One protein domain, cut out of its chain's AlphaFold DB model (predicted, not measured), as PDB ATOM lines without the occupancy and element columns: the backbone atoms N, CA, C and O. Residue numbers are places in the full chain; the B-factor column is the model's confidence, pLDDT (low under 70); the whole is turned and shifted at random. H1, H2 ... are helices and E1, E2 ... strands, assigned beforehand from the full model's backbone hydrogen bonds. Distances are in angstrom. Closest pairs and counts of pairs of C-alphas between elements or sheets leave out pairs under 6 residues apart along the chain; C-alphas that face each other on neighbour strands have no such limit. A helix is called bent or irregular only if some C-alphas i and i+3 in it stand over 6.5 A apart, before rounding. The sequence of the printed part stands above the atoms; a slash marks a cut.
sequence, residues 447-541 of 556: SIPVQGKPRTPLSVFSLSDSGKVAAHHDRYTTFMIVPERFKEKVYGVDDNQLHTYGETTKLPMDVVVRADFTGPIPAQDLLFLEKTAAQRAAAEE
ATOM      1  N   SER A 447     -33.317  33.876  52.256       80.56
ATOM      2  CA  SER A 447     -33.931  34.785  51.281       80.56
ATOM      3  C   SER A 447     -35.440  34.954  51.498       80.56
ATOM      4  O   SER A 447     -36.030  35.900  50.965       80.56
ATOM      5  N   ILE A 448     -36.056  34.099  52.322       83.00
ATOM      6  CA  ILE A 448     -37.486  34.122  52.630       83.00
ATOM      7  C   ILE A 448     -37.770  35.192  53.697       83.00
ATOM      8  O   ILE A 448     -37.081  35.252  54.721       83.00
ATOM      9  N   PRO A 449     -38.752  36.088  53.477       72.38
ATOM     10  CA  PRO A 449     -39.140  37.070  54.482       72.38
ATOM     11  C   PRO A 449     -39.690  36.366  55.729       72.38
ATOM     12  O   PRO A 449     -40.597  35.541  55.649       72.38
ATOM     13  N   VAL A 450     -39.139  36.703  56.895       68.31
ATOM     14  CA  VAL A 450     -39.610  36.173  58.180       68.31
ATOM     15  C   VAL A 450     -40.856  36.947  58.605       68.31
ATOM     16  O   VAL A 450     -40.940  38.162  58.412       68.31
ATOM     17  N   GLN A 451     -41.819  36.252  59.207       61.59
ATOM     18  CA  GLN A 451     -43.058  36.840  59.712       61.59
ATOM     19  C   GLN A 451     -42.760  38.064  60.607       61.59
ATOM     20  O   GLN A 451     -41.994  37.980  61.566       61.59
ATOM     21  N   GLY A 452     -43.318  39.227  60.254       58.22
ATOM     22  CA  GLY A 452     -43.112  40.492  60.976       58.22
ATOM     23  C   GLY A 452     -41.802  41.241  60.678       58.22
ATOM     24  O   GLY A 452     -41.600  42.326  61.217       58.22
ATOM     25  N   LYS A 453     -40.921  40.709  59.818       64.88
ATOM     26  CA  LYS A 453     -39.697  41.383  59.344       64.88
ATOM     27  C   LYS A 453     -39.582  41.281  57.816       64.88
ATOM     28  O   LYS A 453     -38.791  40.474  57.315       64.88
ATOM     29  N   PRO A 454     -40.355  42.081  57.057       64.88
ATOM     30  CA  PRO A 454     -40.174  42.165  55.615       64.88
ATOM     31  C   PRO A 454     -38.750  42.646  55.316       64.88
ATOM     32  O   PRO A 454     -38.310  43.681  55.812       64.88
ATOM     33  N   ARG A 455     -38.001  41.883  54.516       69.75
ATOM     34  CA  ARG A 455     -36.739  42.380  53.956       69.75
ATOM     35  C   ARG A 455     -37.119  43.297  52.803       69.75
ATOM     36  O   ARG A 455     -37.704  42.804  51.849       69.75
ATOM     37  N   THR A 456     -36.859  44.592  52.889       73.38
ATOM     38  CA  THR A 456     -37.156  45.514  51.788       73.38
ATOM     39  C   THR A 456     -36.003  45.509  50.777       73.38
ATOM     40  O   THR A 456     -34.839  45.431  51.180       73.38
ATOM     41  N   PRO A 457     -36.283  45.594  49.466       75.56
ATOM     42  CA  PRO A 457     -35.236  45.634  48.440       75.56
ATOM     43  C   PRO A 457     -34.431  46.931  48.459       75.56
ATOM     44  O   PRO A 457     -33.246  46.948  48.132       75.56
ATOM     45  N   LEU A 458     -35.083  48.030  48.842       77.00
ATOM     46  CA  LEU A 458     -34.464  49.337  48.980       77.00
ATOM     47  C   LEU A 458     -34.247  49.633  50.457       77.00
ATOM     48  O   LEU A 458     -35.166  49.572  51.277       77.00
ATOM     49  N   SER A 459     -33.008  49.985  50.783       79.19
ATOM     50  CA  SER A 459     -32.672  50.515  52.096       79.19
ATOM     51  C   SER A 459     -33.262  51.915  52.246       79.19
ATOM     52  O   SER A 459     -33.132  52.740  51.341       79.19
ATOM     53  N   VAL A 460     -33.829  52.229  53.411       80.62
ATOM     54  CA  VAL A 460     -34.287  53.593  53.745       80.62
ATOM     55  C   VAL A 460     -33.141  54.609  53.604       80.62
ATOM     56  O   VAL A 460     -33.368  55.764  53.252       80.62
ATOM     57  N   PHE A 461     -31.892  54.165  53.784       80.06
ATOM     58  CA  PHE A 461     -30.688  54.981  53.597       80.06
ATOM     59  C   PHE A 461     -30.358  55.299  52.134       80.06
ATOM     60  O   PHE A 461     -29.503  56.140  51.880       80.06
ATOM     61  N   SER A 462     -30.991  54.625  51.171       81.19
ATOM     62  CA  SER A 462     -30.821  54.910  49.740       81.19
ATOM     63  C   SER A 462     -31.813  55.951  49.205       81.19
ATOM     64  O   SER A 462     -31.642  56.423  48.081       81.19
ATOM     65  N   LEU A 463     -32.810  56.340  50.009       83.19
ATOM     66  CA  LEU A 463     -33.880  57.269  49.640       83.19
ATOM     67  C   LEU A 463     -33.627  58.679  50.182       83.19
ATOM     68  O   LEU A 463     -33.182  58.827  51.324       83.19
ATOM     69  N   SER A 464     -33.936  59.708  49.389       82.56
ATOM     70  CA  SER A 464     -33.911  61.107  49.851       82.56
ATOM     71  C   SER A 464     -35.052  61.360  50.840       82.56
ATOM     72  O   SER A 464     -35.914  60.500  51.043       82.56
ATOM     73  N   ASP A 465     -35.088  62.519  51.495       81.31
ATOM     74  CA  ASP A 465     -36.140  62.793  52.482       81.31
ATOM     75  C   ASP A 465     -37.544  62.808  51.851       81.31
ATOM     76  O   ASP A 465     -38.488  62.312  52.470       81.31
ATOM     77  N   SER A 466     -37.684  63.240  50.590       80.94
ATOM     78  CA  SER A 466     -38.934  63.096  49.828       80.94
ATOM     79  C   SER A 466     -39.263  61.629  49.538       80.94
ATOM     80  O   SER A 466     -40.401  61.199  49.744       80.94
ATOM     81  N   GLY A 467     -38.261  60.825  49.168       80.25
ATOM     82  CA  GLY A 467     -38.430  59.396  48.909       80.25
ATOM     83  C   GLY A 467     -38.794  58.573  50.151       80.25
ATOM     84  O   GLY A 467     -39.558  57.605  50.060       80.25
ATOM     85  N   LYS A 468     -38.295  58.976  51.328       82.88
ATOM     86  CA  LYS A 468     -38.673  58.396  52.627       82.88
ATOM     87  C   LYS A 468     -40.130  58.696  52.961       82.88
ATOM     88  O   LYS A 468     -40.853  57.779  53.335       82.88
ATOM     89  N   VAL A 469     -40.567  59.947  52.781       83.50
ATOM     90  CA  VAL A 469     -41.962  60.365  53.018       83.50
ATOM     91  C   VAL A 469     -42.928  59.645  52.072       83.50
ATOM     92  O   VAL A 469     -44.009  59.239  52.489       83.50
ATOM     93  N   ALA A 470     -42.524  59.414  50.822       82.25
ATOM     94  CA  ALA A 470     -43.310  58.663  49.844       82.25
ATOM     95  C   ALA A 470     -43.348  57.136  50.091       82.25
ATOM     96  O   ALA A 470     -44.037  56.415  49.365       82.25
ATOM     97  N   ALA A 471     -42.630  56.642  51.109       80.56
ATOM     98  CA  ALA A 471     -42.549  55.233  51.494       80.56
ATOM     99  C   ALA A 471     -42.166  54.293  50.331       80.56
ATOM    100  O   ALA A 471     -42.646  53.164  50.232       80.56
ATOM    101  N   HIS A 472     -41.270  54.734  49.437       81.25
ATOM    102  CA  HIS A 472     -40.844  53.924  48.286       81.25
ATOM    103  C   HIS A 472     -40.120  52.623  48.670       81.25
ATOM    104  O   HIS A 472     -40.069  51.699  47.864       81.25
ATOM    105  N   HIS A 473     -39.588  52.529  49.891       79.75
ATOM    106  CA  HIS A 473     -38.965  51.311  50.416       79.75
ATOM    107  C   HIS A 473     -39.982  50.209  50.749       79.75
ATOM    108  O   HIS A 473     -39.636  49.033  50.668       79.75
ATOM    109  N   ASP A 474     -41.226  50.582  51.061       78.12
ATOM    110  CA  ASP A 474     -42.300  49.651  51.421       78.12
ATOM    111  C   ASP A 474     -43.150  49.233  50.214       78.12
ATOM    112  O   ASP A 474     -43.868  48.237  50.264       78.12
ATOM    113  N   ARG A 475     -43.065  49.972  49.100       80.56
ATOM    114  CA  ARG A 475     -43.818  49.693  47.870       80.56
ATOM    115  C   ARG A 475     -43.008  48.824  46.916       80.56
ATOM    116  O   ARG A 475     -42.326  49.337  46.028       80.56
ATOM    117  N   TYR A 476     -43.116  47.512  47.081       83.94
ATOM    118  CA  TYR A 476     -42.474  46.539  46.202       83.94
ATOM    119  C   TYR A 476     -43.390  45.355  45.896       83.94
ATOM    120  O   TYR A 476     -44.324  45.058  46.633       83.94
ATOM    121  N   THR A 477     -43.101  44.688  44.783       84.69
ATOM    122  CA  THR A 477     -43.672  43.383  44.431       84.69
ATOM    123  C   THR A 477     -42.548  42.360  44.434       84.69
ATOM    124  O   THR A 477     -41.470  42.631  43.903       84.69
ATOM    125  N   THR A 478     -42.769  41.211  45.063       86.69
ATOM    126  CA  THR A 478     -41.739  40.182  45.229       86.69
ATOM    127  C   THR A 478     -42.170  38.927  44.504       86.69
ATOM    128  O   THR A 478     -43.180  38.330  44.846       86.69
ATOM    129  N   PHE A 479     -41.365  38.487  43.545       90.06
ATOM    130  CA  PHE A 479     -41.503  37.180  42.921       90.06
ATOM    131  C   PHE A 479     -40.539  36.207  43.583       90.06
ATOM    132  O   PHE A 479     -39.357  36.519  43.770       90.06
ATOM    133  N   MET A 480     -41.028  35.019  43.931       90.38
ATOM    134  CA  MET A 480     -40.210  33.991  44.566       90.38
ATOM    135  C   MET A 480     -40.326  32.657  43.845       90.38
ATOM    136  O   MET A 480     -41.407  32.255  43.425       90.38
ATOM    137  N   ILE A 481     -39.201  31.951  43.764       90.81
ATOM    138  CA  ILE A 481     -39.143  30.538  43.399       90.81
ATOM    139  C   ILE A 481     -38.593  29.795  44.611       90.81
ATOM    140  O   ILE A 481     -37.442  30.017  44.992       90.81
ATOM    141  N   VAL A 482     -39.411  28.939  45.223       90.31
ATOM    142  CA  VAL A 482     -39.054  28.192  46.441       90.31
ATOM    143  C   VAL A 482     -39.389  26.701  46.298       90.31
ATOM    144  O   VAL A 482     -40.299  26.347  45.545       90.31
ATOM    145  N   PRO A 483     -38.711  25.799  47.029       89.25
ATOM    146  CA  PRO A 483     -39.179  24.423  47.154       89.25
ATOM    147  C   PRO A 483     -40.575  24.374  47.799       89.25
ATOM    148  O   PRO A 483     -40.860  25.152  48.709       89.25
ATOM    149  N   GLU A 484     -41.428  23.430  47.395       87.81
ATOM    150  CA  GLU A 484     -42.814  23.294  47.890       87.81
ATOM    151  C   GLU A 484     -42.925  23.267  49.428       87.81
ATOM    152  O   GLU A 484     -43.808  23.904  49.998       87.81
ATOM    153  N   ARG A 485     -41.959  22.652  50.122       85.75
ATOM    154  CA  ARG A 485     -41.877  22.621  51.598       85.75
ATOM    155  C   ARG A 485     -41.735  23.989  52.277       85.75
ATOM    156  O   ARG A 485     -41.953  24.107  53.479       85.75
ATOM    157  N   PHE A 486     -41.334  25.020  51.537       87.81
ATOM    158  CA  PHE A 486     -41.240  26.389  52.042       87.81
ATOM    159  C   PHE A 486     -42.498  27.207  51.778       87.81
ATOM    160  O   PHE A 486     -42.577  28.321  52.285       87.81
ATOM    161  N   LYS A 487     -43.493  26.677  51.052       86.38
ATOM    162  CA  LYS A 487     -44.725  27.403  50.707       86.38
ATOM    163  C   LYS A 487     -45.408  28.003  51.939       86.38
ATOM    164  O   LYS A 487     -45.761  29.172  51.923       86.38
ATOM    165  N   GLU A 488     -45.504  27.238  53.024       84.75
ATOM    166  CA  GLU A 488     -46.114  27.685  54.289       84.75
ATOM    167  C   GLU A 488     -45.251  28.687  55.074       84.75
ATOM    168  O   GLU A 488     -45.741  29.372  55.969       84.75
ATOM    169  N   LYS A 489     -43.953  28.777  54.762       83.38
ATOM    170  CA  LYS A 489     -43.015  29.707  55.407       83.38
ATOM    171  C   LYS A 489     -42.940  31.058  54.692       83.38
ATOM    172  O   LYS A 489     -42.366  31.989  55.254       83.38
ATOM    173  N   VAL A 490     -43.472  31.173  53.473       83.94
ATOM    174  CA  VAL A 490     -43.513  32.434  52.726       83.94
ATOM    175  C   VAL A 490     -44.728  33.243  53.175       83.94
ATOM    176  O   VAL A 490     -45.863  32.797  53.055       83.94
ATOM    177  N   TYR A 491     -44.485  34.458  53.667       79.12
ATOM    178  CA  TYR A 491     -45.529  35.395  54.085       79.12
ATOM    179  C   TYR A 491     -45.437  36.697  53.288       79.12
ATOM    180  O   TYR A 491     -44.340  37.182  53.016       79.12
ATOM    181  N   GLY A 492     -46.590  37.294  52.971       75.94
ATOM    182  CA  GLY A 492     -46.660  38.612  52.328       75.94
ATOM    183  C   GLY A 492     -46.354  38.621  50.826       75.94
ATOM    184  O   GLY A 492     -46.035  39.678  50.295       75.94
ATOM    185  N   VAL A 493     -46.442  37.467  50.159       81.44
ATOM    186  CA  VAL A 493     -46.305  37.319  48.701       81.44
ATOM    187  C   VAL A 493     -47.593  36.703  48.162       81.44
ATOM    188  O   VAL A 493     -48.070  35.716  48.722       81.44
ATOM    189  N   ASP A 494     -48.153  37.280  47.100       81.56
ATOM    190  CA  ASP A 494     -49.362  36.754  46.459       81.56
ATOM    191  C   ASP A 494     -49.089  35.395  45.793       81.56
ATOM    192  O   ASP A 494     -48.020  35.178  45.218       81.56
ATOM    193  N   ASP A 495     -50.088  34.506  45.765       79.56
ATOM    194  CA  ASP A 495     -49.973  33.176  45.136       79.56
ATOM    195  C   ASP A 495     -49.552  33.245  43.655       79.56
ATOM    196  O   ASP A 495     -48.855  32.361  43.162       79.56
ATOM    197  N   ASN A 496     -49.911  34.320  42.943       82.50
ATOM    198  CA  ASN A 496     -49.520  34.534  41.544       82.50
ATOM    199  C   ASN A 496     -48.040  34.928  41.368       82.50
ATOM    200  O   ASN A 496     -47.536  34.921  40.247       82.50
ATOM    201  N   GLN A 497     -47.361  35.316  42.449       85.38
ATOM    202  CA  GLN A 497     -45.955  35.729  42.471       85.38
ATOM    203  C   GLN A 497     -45.056  34.668  43.130       85.38
ATOM    204  O   GLN A 497     -43.827  34.742  43.039       85.38
ATOM    205  N   LEU A 498     -45.664  33.663  43.769       88.62
ATOM    206  CA  LEU A 498     -44.993  32.536  44.395       88.62
ATOM    207  C   LEU A 498     -45.020  31.310  43.477       88.62
ATOM    208  O   LEU A 498     -46.025  30.615  43.343       88.62
ATOM    209  N   HIS A 499     -43.871  30.981  42.899       89.56
ATOM    210  CA  HIS A 499     -43.681  29.732  42.177       89.56
ATOM    211  C   HIS A 499     -43.033  28.695  43.086       89.56
ATOM    212  O   HIS A 499     -41.987  28.923  43.694       89.56
ATOM    213  N   THR A 500     -43.655  27.523  43.159       88.81
ATOM    214  CA  THR A 500     -43.100  26.380  43.882       88.81
ATOM    215  C   THR A 500     -42.688  25.296  42.903       88.81
ATOM    216  O   THR A 500     -43.355  25.078  41.891       88.81
ATOM    217  N   TYR A 501     -41.579  24.620  43.191       87.19
ATOM    218  CA  TYR A 501     -41.242  23.358  42.540       87.19
ATOM    219  C   TYR A 501     -41.409  22.224  43.546       87.19
ATOM    220  O   TYR A 501     -40.972  22.323  44.696       87.19
ATOM    221  N   GLY A 502     -42.083  21.158  43.115       76.56
ATOM    222  CA  GLY A 502     -42.345  20.007  43.973       76.56
ATOM    223  C   GLY A 502     -41.064  19.257  44.315       76.56
ATOM    224  O   GLY A 502     -40.112  19.280  43.538       76.56
ATOM    225  N   GLU A 503     -41.054  18.528  45.430       69.00
ATOM    226  CA  GLU A 503     -39.912  17.675  45.818       69.00
ATOM    227  C   GLU A 503     -39.680  16.510  44.836       69.00
ATOM    228  O   GLU A 503     -38.606  15.913  44.780       69.00
ATOM    229  N   THR A 504     -40.685  16.203  44.012       62.53
ATOM    230  CA  THR A 504     -40.590  15.277  42.875       62.53
ATOM    231  C   THR A 504     -39.944  15.916  41.643       62.53
ATOM    232  O   THR A 504     -39.588  15.204  40.698       62.53
ATOM    233  N   THR A 505     -39.772  17.243  41.642       67.00
ATOM    234  CA  THR A 505     -39.069  17.993  40.599       67.00
ATOM    235  C   THR A 505     -37.587  17.775  40.799       67.00
ATOM    236  O   THR A 505     -36.930  18.304  41.688       67.00
ATOM    237  N   LYS A 506     -37.088  16.889  39.961       62.91
ATOM    238  CA  LYS A 506     -35.814  16.220  40.097       62.91
ATOM    239  C   LYS A 506     -34.640  17.139  39.689       62.91
ATOM    240  O   LYS A 506     -34.072  16.949  38.612       62.91
ATOM    241  N   LEU A 507     -34.321  18.138  40.517       69.94
ATOM    242  CA  LEU A 507     -33.223  19.099  40.323       69.94
ATOM    243  C   LEU A 507     -31.919  18.618  40.995       69.94
ATOM    244  O   LEU A 507     -31.981  17.954  42.025       69.94
ATOM    245  N   PRO A 508     -30.735  18.933  40.431       68.44
ATOM    246  CA  PRO A 508     -29.443  18.541  41.007       68.44
ATOM    247  C   PRO A 508     -29.008  19.412  42.200       68.44
ATOM    248  O   PRO A 508     -28.001  19.114  42.835       68.44
ATOM    249  N   MET A 509     -29.731  20.501  42.474       79.25
ATOM    250  CA  MET A 509     -29.491  21.439  43.570       79.25
ATOM    251  C   MET A 509     -30.819  22.050  44.028       79.25
ATOM    252  O   MET A 509     -31.727  22.225  43.213       79.25
ATOM    253  N   ASP A 510     -30.898  22.416  45.307       84.44
ATOM    254  CA  ASP A 510     -31.988  23.240  45.824       84.44
ATOM    255  C   ASP A 510     -31.628  24.720  45.665       84.44
ATOM    256  O   ASP A 510     -30.544  25.160  46.045       84.44
ATOM    257  N   VAL A 511     -32.559  25.495  45.117       87.88
ATOM    258  CA  VAL A 511     -32.398  26.937  44.903       87.88
ATOM    259  C   VAL A 511     -33.604  27.677  45.461       87.88
ATOM    260  O   VAL A 511     -34.746  27.240  45.293       87.88
ATOM    261  N   VAL A 512     -33.343  28.823  46.088       89.69
ATOM    262  CA  VAL A 512     -34.357  29.832  46.386       89.69
ATOM    263  C   VAL A 512     -34.000  31.112  45.646       89.69
ATOM    264  O   VAL A 512     -32.960  31.715  45.907       89.69
ATOM    265  N   VAL A 513     -34.875  31.533  44.734       90.38
ATOM    266  CA  VAL A 513     -34.722  32.789  43.992       90.38
ATOM    267  C   VAL A 513     -35.746  33.784  44.500       90.38
ATOM    268  O   VAL A 513     -36.926  33.462  44.624       90.38
ATOM    269  N   ARG A 514     -35.292  35.005  44.760       89.12
ATOM    270  CA  ARG A 514     -36.138  36.137  45.113       89.12
ATOM    271  C   ARG A 514     -35.810  37.300  44.192       89.12
ATOM    272  O   ARG A 514     -34.653  37.706  44.113       89.12
ATOM    273  N   ALA A 515     -36.828  37.838  43.536       88.75
ATOM    274  CA  ALA A 515     -36.727  39.031  42.716       88.75
ATOM    275  C   ALA A 515     -37.729  40.067  43.221       88.75
ATOM    276  O   ALA A 515     -38.935  39.837  43.193       88.75
ATOM    277  N   ASP A 516     -37.220  41.206  43.672       86.31
ATOM    278  CA  ASP A 516     -38.042  42.308  44.151       86.31
ATOM    279  C   ASP A 516     -38.056  43.431  43.116       86.31
ATOM    280  O   ASP A 516     -37.004  43.872  42.649       86.31
ATOM    281  N   PHE A 517     -39.244  43.926  42.795       85.94
ATOM    282  CA  PHE A 517     -39.451  45.028  41.867       85.94
ATOM    283  C   PHE A 517     -40.048  46.218  42.608       85.94
ATOM    284  O   PHE A 517     -41.118  46.121  43.214       85.94
ATOM    285  N   THR A 518     -39.360  47.353  42.528       83.25
ATOM    286  CA  THR A 518     -39.804  48.643  43.058       83.25
ATOM    287  C   THR A 518     -39.969  49.649  41.926       83.25
ATOM    288  O   THR A 518     -39.117  49.758  41.044       83.25
ATOM    289  N   GLY A 519     -41.048  50.432  41.975       74.19
ATOM    290  CA  GLY A 519     -41.193  51.632  41.153       74.19
ATOM    291  C   GLY A 519     -42.374  51.652  40.178       74.19
ATOM    292  O   GLY A 519     -43.253  50.792  40.247       74.19
ATOM    293  N   PRO A 520     -42.420  52.673  39.298       80.31
ATOM    294  CA  PRO A 520     -41.348  53.642  39.009       80.31
ATOM    295  C   PRO A 520     -41.044  54.604  40.176       80.31
ATOM    296  O   PRO A 520     -41.959  55.096  40.829       80.31
ATOM    297  N   ILE A 521     -39.754  54.865  40.433       82.38
ATOM    298  CA  ILE A 521     -39.283  55.817  41.458       82.38
ATOM    299  C   ILE A 521     -38.664  57.037  40.755       82.38
ATOM    300  O   ILE A 521     -37.773  56.854  39.919       82.38
ATOM    301  N   PRO A 522     -39.101  58.271  41.065       83.44
ATOM    302  CA  PRO A 522     -38.485  59.490  40.548       83.44
ATOM    303  C   PRO A 522     -37.006  59.605  40.942       83.44
ATOM    304  O   PRO A 522     -36.624  59.301  42.068       83.44
ATOM    305  N   ALA A 523     -36.155  60.107  40.042       78.50
ATOM    306  CA  ALA A 523     -34.713  60.216  40.302       78.50
ATOM    307  C   ALA A 523     -34.365  61.111  41.513       78.50
ATOM    308  O   ALA A 523     -33.358  60.873  42.174       78.50
ATOM    309  N   GLN A 524     -35.210  62.104  41.815       79.88
ATOM    310  CA  GLN A 524     -35.085  62.993  42.980       79.88
ATOM    311  C   GLN A 524     -35.293  62.277  44.328       79.88
ATOM    312  O   GLN A 524     -34.875  62.778  45.367       79.88
ATOM    313  N   ASP A 525     -35.913  61.096  44.313       81.62
ATOM    314  CA  ASP A 525     -36.226  60.329  45.518       81.62
ATOM    315  C   ASP A 525     -35.103  59.347  45.909       81.62
ATOM    316  O   ASP A 525     -35.199  58.653  46.923       81.62
ATOM    317  N   LEU A 526     -34.008  59.306  45.132       81.50
ATOM    318  CA  LEU A 526     -32.869  58.400  45.299       81.50
ATOM    319  C   LEU A 526     -31.577  59.184  45.588       81.50
ATOM    320  O   LEU A 526     -31.032  59.861  44.716       81.50
ATOM    321  N   LEU A 527     -31.015  59.014  46.790       77.50
ATOM    322  CA  LEU A 527     -29.844  59.768  47.278       77.50
ATOM    323  C   LEU A 527     -28.594  59.620  46.401       77.50
ATOM    324  O   LEU A 527     -27.774  60.536  46.297       77.50
ATOM    325  N   PHE A 528     -28.408  58.453  45.782       72.44
ATOM    326  CA  PHE A 528     -27.246  58.197  44.929       72.44
ATOM    327  C   PHE A 528     -27.352  58.885  43.561       72.44
ATOM    328  O   PHE A 528     -26.317  59.186  42.971       72.44
ATOM    329  N   LEU A 529     -28.571  59.177  43.089       70.69
ATOM    330  CA  LEU A 529     -28.819  59.934  41.857       70.69
ATOM    331  C   LEU A 529     -28.923  61.437  42.114       70.69
ATOM    332  O   LEU A 529     -28.563  62.227  41.247       70.69
ATOM    333  N   GLU A 530     -29.353  61.840  43.307       61.28
ATOM    334  CA  GLU A 530     -29.472  63.241  43.712       61.28
ATOM    335  C   GLU A 530     -28.110  63.956  43.701       61.28
ATOM    336  O   GLU A 530     -27.977  65.054  43.159       61.28
ATOM    337  N   LYS A 531     -27.047  63.288  44.174       58.84
ATOM    338  CA  LYS A 531     -25.670  63.804  44.057       58.84
ATOM    339  C   LYS A 531     -25.236  63.976  42.602       58.84
ATOM    340  O   LYS A 531     -24.525  64.926  42.285       58.84
ATOM    341  N   THR A 532     -25.672  63.087  41.711       57.62
ATOM    342  CA  THR A 532     -25.389  63.183  40.273       57.62
ATOM    343  C   THR A 532     -26.218  64.283  39.612       57.62
ATOM    344  O   THR A 532     -25.727  64.939  38.703       57.62
ATOM    345  N   ALA A 533     -27.444  64.525  40.078       57.12
ATOM    346  CA  ALA A 533     -28.312  65.600  39.606       57.12
ATOM    347  C   ALA A 533     -27.788  66.981  40.028       57.12
ATOM    348  O   ALA A 533     -27.716  67.873  39.191       57.12
ATOM    349  N   ALA A 534     -27.313  67.139  41.268       60.56
ATOM    350  CA  ALA A 534     -26.647  68.362  41.722       60.56
ATOM    351  C   ALA A 534     -25.323  68.614  40.973       60.56
ATOM    352  O   ALA A 534     -25.008  69.750  40.629       60.56
ATOM    353  N   GLN A 535     -24.563  67.557  40.661       60.19
ATOM    354  CA  GLN A 535     -23.362  67.656  39.824       60.19
ATOM    355  C   GLN A 535     -23.679  67.983  38.357       60.19
ATOM    356  O   GLN A 535     -22.927  68.736  37.747       60.19
ATOM    357  N   ARG A 536     -24.783  67.465  37.798       58.00
ATOM    358  CA  ARG A 536     -25.270  67.819  36.453       58.00
ATOM    359  C   ARG A 536     -25.772  69.259  36.398       58.00
ATOM    360  O   ARG A 536     -25.338  69.988  35.521       58.00
ATOM    361  N   ALA A 537     -26.556  69.703  37.380       63.00
ATOM    362  CA  ALA A 537     -26.997  71.093  37.487       63.00
ATOM    363  C   ALA A 537     -25.809  72.062  37.657       63.00
ATOM    364  O   ALA A 537     -25.761  73.101  37.010       63.00
ATOM    365  N   ALA A 538     -24.793  71.695  38.448       62.47
ATOM    366  CA  ALA A 538     -23.563  72.482  38.586       62.47
ATOM    367  C   ALA A 538     -22.663  72.450  37.330       62.47
ATOM    368  O   ALA A 538     -21.861  73.365  37.126       62.47
ATOM    369  N   ALA A 539     -22.753  71.403  36.503       58.50
ATOM    370  CA  ALA A 539     -22.080  71.329  35.206       58.50
ATOM    371  C   ALA A 539     -22.800  72.191  34.155       58.50
ATOM    372  O   ALA A 539     -22.142  72.954  33.453       58.50
ATOM    373  N   GLU A 540     -24.133  72.156  34.128       64.12
ATOM    374  CA  GLU A 540     -24.973  73.014  33.283       64.12
ATOM    375  C   GLU A 540     -24.817  74.502  33.657       64.12
ATOM    376  O   GLU A 540     -24.676  75.349  32.777       64.12
ATOM    377  N   GLU A 541     -24.706  74.835  34.950       63.66
ATOM    378  CA  GLU A 541     -24.435  76.207  35.418       63.66
ATOM    379  C   GLU A 541     -22.995  76.678  35.107       63.66
ATOM    380  O   GLU A 541     -22.717  77.876  34.985       63.66
TER     381      GLU A 541
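AT A GLANCE: This is residues 447 to 541 of the 556 residues of a protein of freshwater metagenome (UniProt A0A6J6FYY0). What shape do these atoms make? They make a long, slender rod: a narrow three-stranded sheet of E2, E1 and E3 with the short helix H2 over it toward one end, and beyond the opposite end the long helix H3, whose residues 534 to 541 stick out. H1 lies off that same end, apart from H3, and residues 447 to 464 run past the sheet to H1 without a named element. What is it built of? The printed part has 95 residues, in the order H1, E1, H2, E2, E3, H3, with a mixed sheet of order E2, E1, E3; the class is mixed, helices and strands, with under half of the residues in named elements. The whole is only just loose, close to extended, with a radius of gyration of the C-alphas of 18.1 A and spans of 63 by 29 by 19 A.

IN THESE COORDINATES: Where are the strands? E1 is residues 476 to 483, 22.4 A long, and C-alpha 476 is at (-42.474, 46.539, 46.202). E3 is residues 513 to 518, 16.7 A long, and E2 is residues 498 to 501. Where are the helices? H3 is residues 527 to 541, 21.0 A long, and ends with C-alpha 541 at (-24.435, 76.207, 35.418). H1 is residues 465 to 469, and H2 is residues 484 to 489, irregular, with C-alphas 485 and 488 7.1 A apart.

HOW THE PARTS SIT: How do the strands pair? E1, the inner strand, is antiparallel to E3 at 172 degrees, with N 479 and O 515 at 2.8 A, within hydrogen-bond range. E1 is parallel to E2 at 13 degrees, with N 499 and O 480 at 2.8 A. Where does H2 sit? H2 is on the sheet at a height of 8.4 A, only just over E2 alone, with 4 of its 6 C-alphas on E2 and 2 on E1; its closest C-alphas to E2 are Glu 484 and Thr 500, 5.1 A. E1, H2 and E2 form a strand-helix-strand unit, two parallel neighbour strands with a helix between, and its crossover is right-handed. What of the other helices? H1 and H3 are apart and are not on the sheet. Every O i to N i+4 pair is within hydrogen-bond range in H1, against 9 of 11 in H3 and 0 of 2 in H2, where 2 of 3 O i to N i+3 pairs are.

THE WHOLE: How far does it reach? The two C-alphas farthest apart, those of Thr 504 and Glu 541, are 63.5 A apart. Is it continuous? The printed part has no cut, and the link from E2 to E3, 11 residues, is long. Where is confidence low? The pLDDT is under 70 at residues 450 to 455, 503 to 508 and 530 to 541, and its mean over the printed part is 77.7.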